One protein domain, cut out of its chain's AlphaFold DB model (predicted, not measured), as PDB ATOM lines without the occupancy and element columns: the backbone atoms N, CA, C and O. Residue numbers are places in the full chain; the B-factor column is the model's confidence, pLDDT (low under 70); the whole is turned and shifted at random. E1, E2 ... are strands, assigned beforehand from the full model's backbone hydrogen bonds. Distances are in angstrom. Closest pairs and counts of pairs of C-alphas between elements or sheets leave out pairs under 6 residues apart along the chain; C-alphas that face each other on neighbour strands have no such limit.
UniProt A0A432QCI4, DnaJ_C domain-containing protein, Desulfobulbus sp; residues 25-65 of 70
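This is residues 25 to 65 of the 70 residues of the protein "DnaJ_C domain-containing protein" of Desulfobulbus sp (UniProt A0A432QCI4). This domain has little regular structure: two small strand hairpins, E1 with E2 and E3 with E4, stand apart and are strung along an extended chain, and the loop of residues 29 to 42 makes the far end beyond E1 and E2. The 41 printed residues hold four named strands, E1 to E4, in two antiparallel sheets, and no named helix; the class is all strand, with 16 residues in named elements. It is extended, with a radius of gyration of the C-alphas of 17.0 A, and spans 51 by 17 by 9 A.

Find C-alpha 25 at (444.501, 361.571, 389.568), where E1, residues 25 to 28, begins its 9.7 A. E2 is residues 43 to 46, 10.1 A. Further on, E3 is residues 55 to 58, 9.6 A, and E4, residues 61 to 64, 10.1 A, ends at C-alpha 64 at (458.940, 356.947, 368.228).

Look first at the hairpin of E1 and E2, antiparallel at 156 degrees, where N 26 and O 45 are within hydrogen-bond range at 2.8 A. In the hairpin of E3 and E4, antiparallel at 143 degrees, N 56 and O 63 are 2.8 A apart, within hydrogen-bond range. E2 and E3 are apart.

The C-alphas of Asp 37 and Pro 64, the two farthest apart, are 50.8 A from each other. The link from E1 to E2 is long, with 14 residues. The printed part has no cut, and no printed residue is under 70 in pLDDT.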
ATOM      1  N   LYS A  25     444.714 361.891 388.154       96.31
ATOM      2  CA  LYS A  25     444.501 361.571 389.568       96.31
ATOM      3  C   LYS A  25     443.572 360.368 389.700       96.31
ATOM      4  O   LYS A  25     442.441 360.413 389.221       96.31
ATOM      5  N   LEU A  26     444.027 359.324 390.384       95.19
ATOM      6  CA  LEU A  26     443.203 358.188 390.789       95.19
ATOM      7  C   LEU A  26     442.803 358.350 392.258       95.19
ATOM      8  O   LEU A  26     443.669 358.470 393.124       95.19
ATOM      9  N   ARG A  27     441.495 358.362 392.529       95.25
ATOM     10  CA  ARG A  27     440.931 358.457 393.881       95.25
ATOM     11  C   ARG A  27     440.750 357.063 394.477       95.25
ATOM     12  O   ARG A  27     440.117 356.210 393.863       95.25
ATOM     13  N   LEU A  28     441.243 356.871 395.695       94.50
ATOM     14  CA  LEU A  28     441.077 355.670 396.505       94.50
ATOM     15  C   LEU A  28     440.261 356.042 397.754       94.50
ATOM     16  O   LEU A  28     440.817 356.607 398.706       94.50
ATOM     17  N   PRO A  29     438.938 355.810 397.735       93.50
ATOM     18  CA  PRO A  29     438.049 356.296 398.779       93.50
ATOM     19  C   PRO A  29     438.356 355.634 400.126       93.50
ATOM     20  O   PRO A  29     438.540 354.420 400.192       93.50
ATOM     21  N   GLY A  30     438.437 356.433 401.191       92.31
ATOM     22  CA  GLY A  30     438.668 355.952 402.561       92.31
ATOM     23  C   GLY A  30     440.045 355.326 402.829       92.31
ATOM     24  O   GLY A  30     440.276 354.826 403.924       92.31
ATOM     25  N   MET A  31     440.966 355.354 401.862       91.44
ATOM     26  CA  MET A  31     442.325 354.802 402.002       91.44
ATOM     27  C   MET A  31     443.349 355.829 402.505       91.44
ATOM     28  O   MET A  31     444.540 355.549 402.605       91.44
ATOM     29  N   GLY A  32     442.902 357.048 402.783       89.31
ATOM     30  CA  GLY A  32     443.720 358.115 403.324       89.31
ATOM     31  C   GLY A  32     443.828 358.074 404.852       89.31
ATOM     32  O   GLY A  32     443.380 357.130 405.519       89.31
ATOM     33  N   PRO A  33     444.440 359.118 405.428       87.06
ATOM     34  CA  PRO A  33     444.689 359.200 406.862       87.06
ATOM     35  C   PRO A  33     443.396 359.343 407.658       87.06
ATOM     36  O   PRO A  33     442.419 359.924 407.175       87.06
ATOM     37  N   LEU A  34     443.415 358.843 408.893       88.88
ATOM     38  CA  LEU A  34     442.345 359.076 409.854       88.88
ATOM     39  C   LEU A  34     442.371 360.547 410.292       88.88
ATOM     40  O   LEU A  34     443.404 361.048 410.738       88.88
ATOM     41  N   GLY A  35     441.251 361.245 410.123       88.38
ATOM     42  CA  GLY A  35     441.069 362.606 410.606       88.38
ATOM     43  C   GLY A  35     440.772 362.661 412.111       88.38
ATOM     44  O   GLY A  35     440.408 361.646 412.706       88.38
ATOM     45  N   PRO A  36     440.869 363.851 412.735       89.06
ATOM     46  CA  PRO A  36     440.483 364.051 414.137       89.06
ATOM     47  C   PRO A  36     439.008 363.736 414.430       89.06
ATOM     48  O   PRO A  36     438.646 363.454 415.563       89.06
ATOM     49  N   ASP A  37     438.162 363.769 413.400       93.38
ATOM     50  CA  ASP A  37     436.744 363.405 413.431       93.38
ATOM     51  C   ASP A  37     436.502 361.885 413.362       93.38
ATOM     52  O   ASP A  37     435.357 361.440 413.272       93.38
ATOM     53  N   GLY A  38     437.565 361.076 413.354       90.38
ATOM     54  CA  GLY A  38     437.488 359.620 413.260       90.38
ATOM     55  C   GLY A  38     437.132 359.101 411.864       90.38
ATOM     56  O   GLY A  38     436.918 357.901 411.697       90.38
ATOM     57  N   ARG A  39     437.081 359.961 410.837       93.12
ATOM     58  CA  ARG A  39     436.794 359.556 409.454       93.12
ATOM     59  C   ARG A  39     438.085 359.423 408.657       93.12
ATOM     60  O   ARG A  39     438.970 360.273 408.743       93.12
ATOM     61  N   ARG A  40     438.207 358.368 407.847       90.88
ATOM     62  CA  ARG A  40     439.326 358.264 406.896       90.88
ATOM     63  C   ARG A  40     439.089 359.214 405.731       90.88
ATOM     64  O   ARG A  40     437.996 359.265 405.170       90.88
ATOM     65  N   ARG A  41     440.127 359.960 405.363       92.69
ATOM     66  CA  ARG A  41     440.141 360.743 404.124       92.69
ATOM     67  C   ARG A  41     440.405 359.831 402.931       92.69
ATOM     68  O   ARG A  41     440.686 358.647 403.087       92.69
ATOM     69  N   ASP A  42     440.337 360.391 401.735       94.56
ATOM     70  CA  ASP A  42     440.696 359.660 400.525       94.56
ATOM     71  C   ASP A  42     442.189 359.775 400.245       94.56
ATOM     72  O   ASP A  42     442.819 360.794 400.540       94.56
ATOM     73  N   LEU A  43     442.740 358.738 399.623       93.56
ATOM     74  CA  LEU A  43     444.078 358.774 399.057       93.56
ATOM     75  C   LEU A  43     443.974 359.089 397.563       93.56
ATOM     76  O   LEU A  43     443.146 358.521 396.853       93.56
ATOM     77  N   TYR A  44     444.823 359.990 397.079       94.94
ATOM     78  CA  TYR A  44     444.929 360.304 395.658       94.94
ATOM     79  C   TYR A  44     446.305 359.895 395.154       94.94
ATOM     80  O   TYR A  44     447.320 360.313 395.707       94.94
ATOM     81  N   LEU A  45     446.334 359.118 394.077       95.31
ATOM     82  CA  LEU A  45     447.555 358.815 393.340       95.31
ATOM     83  C   LEU A  45     447.628 359.721 392.114       95.31
ATOM     84  O   LEU A  45     446.645 359.838 391.385       95.31
ATOM     85  N   LYS A  46     448.781 360.350 391.877       96.12
ATOM     86  CA  LYS A  46     449.067 361.042 390.617       96.12
ATOM     87  C   LYS A  46     449.869 360.100 389.731       96.12
ATOM     88  O   LYS A  46     450.960 359.688 390.114       96.12
ATOM     89  N   ILE A  47     449.319 359.762 388.571       94.56
ATOM     90  CA  ILE A  47     450.000 358.915 387.597       94.56
ATOM     91  C   ILE A  47     451.151 359.702 386.974       94.56
ATOM     92  O   ILE A  47     450.971 360.849 386.562       94.56
ATOM     93  N   LYS A  48     452.324 359.072 386.938       93.12
ATOM     94  CA  LYS A  48     453.507 359.547 386.233       93.12
ATOM     95  C   LYS A  48     454.042 358.400 385.392       93.12
ATOM     96  O   LYS A  48     454.252 357.307 385.909       93.12
ATOM     97  N   PHE A  49     454.234 358.649 384.115       90.81
ATOM     98  CA  PHE A  49     454.829 357.737 383.168       90.81
ATOM     99  C   PHE A  49     456.336 357.857 383.288       90.81
ATOM    100  O   PHE A  49     456.911 358.951 383.300       90.81
ATOM    101  N   GLU A  50     456.983 356.708 383.397       91.38
ATOM    102  CA  GLU A  50     458.426 356.656 383.275       91.38
ATOM    103  C   GLU A  50     458.804 356.861 381.802       91.38
ATOM    104  O   GLU A  50     458.143 356.312 380.915       91.38
ATOM    105  N   PRO A  51     459.837 357.671 381.509       90.19
ATOM    106  CA  PRO A  51     460.312 357.837 380.146       90.19
ATOM    107  C   PRO A  51     460.665 356.484 379.523       90.19
ATOM    108  O   PRO A  51     461.508 355.759 380.043       90.19
ATOM    109  N   HIS A  52     460.062 356.172 378.378       90.31
ATOM    110  CA  HIS A  52     460.399 354.968 377.627       90.31
ATOM    111  C   HIS A  52     461.562 355.259 376.661       90.31
ATOM    112  O   HIS A  52     461.561 356.315 376.024       90.31
ATOM    113  N   PRO A  53     462.553 354.361 376.502       90.25
ATOM    114  CA  PRO A  53     463.712 354.616 375.638       90.25
ATOM    115  C   PRO A  53     463.339 354.797 374.161       90.25
ATOM    116  O   PRO A  53     463.968 355.584 373.464       90.25
ATOM    117  N   LEU A  54     462.301 354.099 373.695       91.81
ATOM    118  CA  LEU A  54     461.913 354.080 372.279       91.81
ATOM    119  C   LEU A  54     460.683 354.926 371.953       91.81
ATOM    120  O   LEU A  54     460.418 355.169 370.781       91.81
ATOM    121  N   PHE A  55     459.914 355.350 372.959       91.19
ATOM    122  CA  PHE A  55     458.608 355.963 372.727       91.19
ATOM    123  C   PHE A  55     458.386 357.185 373.610       91.19
ATOM    124  O   PHE A  55     458.809 357.238 374.764       91.19
ATOM    125  N   ASN A  56     457.661 358.147 373.062       89.44
ATOM    126  CA  ASN A  56     457.080 359.263 373.780       89.44
ATOM    127  C   ASN A  56     455.555 359.150 373.702       89.44
ATOM    128  O   ASN A  56     455.003 358.848 372.647       89.44
ATOM    129  N   PHE A  57     454.879 359.429 374.811       88.44
ATOM    130  CA  PHE A  57     453.426 359.566 374.820       88.44
ATOM    131  C   PHE A  57     453.053 360.986 374.385       88.44
ATOM    132  O   PHE A  57     453.526 361.956 374.979       88.44
ATOM    133  N   GLN A  58     452.187 361.120 373.381       84.75
ATOM    134  CA  GLN A  58     451.523 362.381 373.044       84.75
ATOM    135  C   GLN A  58     450.013 362.163 373.081       84.75
ATOM    136  O   GLN A  58     449.434 361.517 372.213       84.75
ATOM    137  N   GLY A  59     449.357 362.682 374.121       81.81
ATOM    138  CA  GLY A  59     447.929 362.454 374.317       81.81
ATOM    139  C   GLY A  59     447.618 360.975 374.557       81.81
ATOM    140  O   GLY A  59     447.906 360.459 375.634       81.81
ATOM    141  N   GLN A  60     446.984 360.326 373.577       83.94
ATOM    142  CA  GLN A  60     446.653 358.893 373.608       83.94
ATOM    143  C   GLN A  60     447.543 358.060 372.674       83.94
ATOM    144  O   GLN A  60     447.402 356.840 372.640       83.94
ATOM    145  N   ASP A  61     448.477 358.706 371.974       86.50
ATOM    146  CA  ASP A  61     449.303 358.084 370.949       86.50
ATOM    147  C   ASP A  61     450.740 357.866 371.430       86.50
ATOM    148  O   ASP A  61     451.278 358.615 372.255       86.50
ATOM    149  N   LEU A  62     451.373 356.835 370.869       89.56
ATOM    150  CA  LEU A  62     452.793 356.549 371.034       89.56
ATOM    151  C   LEU A  62     453.550 357.005 369.794       89.56
ATOM    152  O   LEU A  62     453.272 356.561 368.683       89.56
ATOM    153  N   TRP A  63     454.552 357.847 370.005       90.56
ATOM    154  CA  TRP A  63     455.445 358.325 368.960       90.56
ATOM    155  C   TRP A  63     456.833 357.740 369.174       90.56
ATOM    156  O   TRP A  63     457.295 357.732 370.320       90.56
ATOM    157  N   PRO A  64     457.529 357.280 368.120       91.69
ATOM    158  CA  PRO A  64     458.940 356.947 368.228       91.69
ATOM    159  C   PRO A  64     459.706 358.117 368.840       91.69
ATOM    160  O   PRO A  64     459.514 359.278 368.465       91.69
ATOM    161  N   ARG A  65     460.567 357.824 369.809       87.69
ATOM    162  CA  ARG A  65     461.492 358.822 370.325       87.69
ATOM    163  C   ARG A  65     462.542 359.088 369.241       87.69
ATOM    164  O   ARG A  65     463.142 358.123 368.769       87.69
TER     165      ARG A  65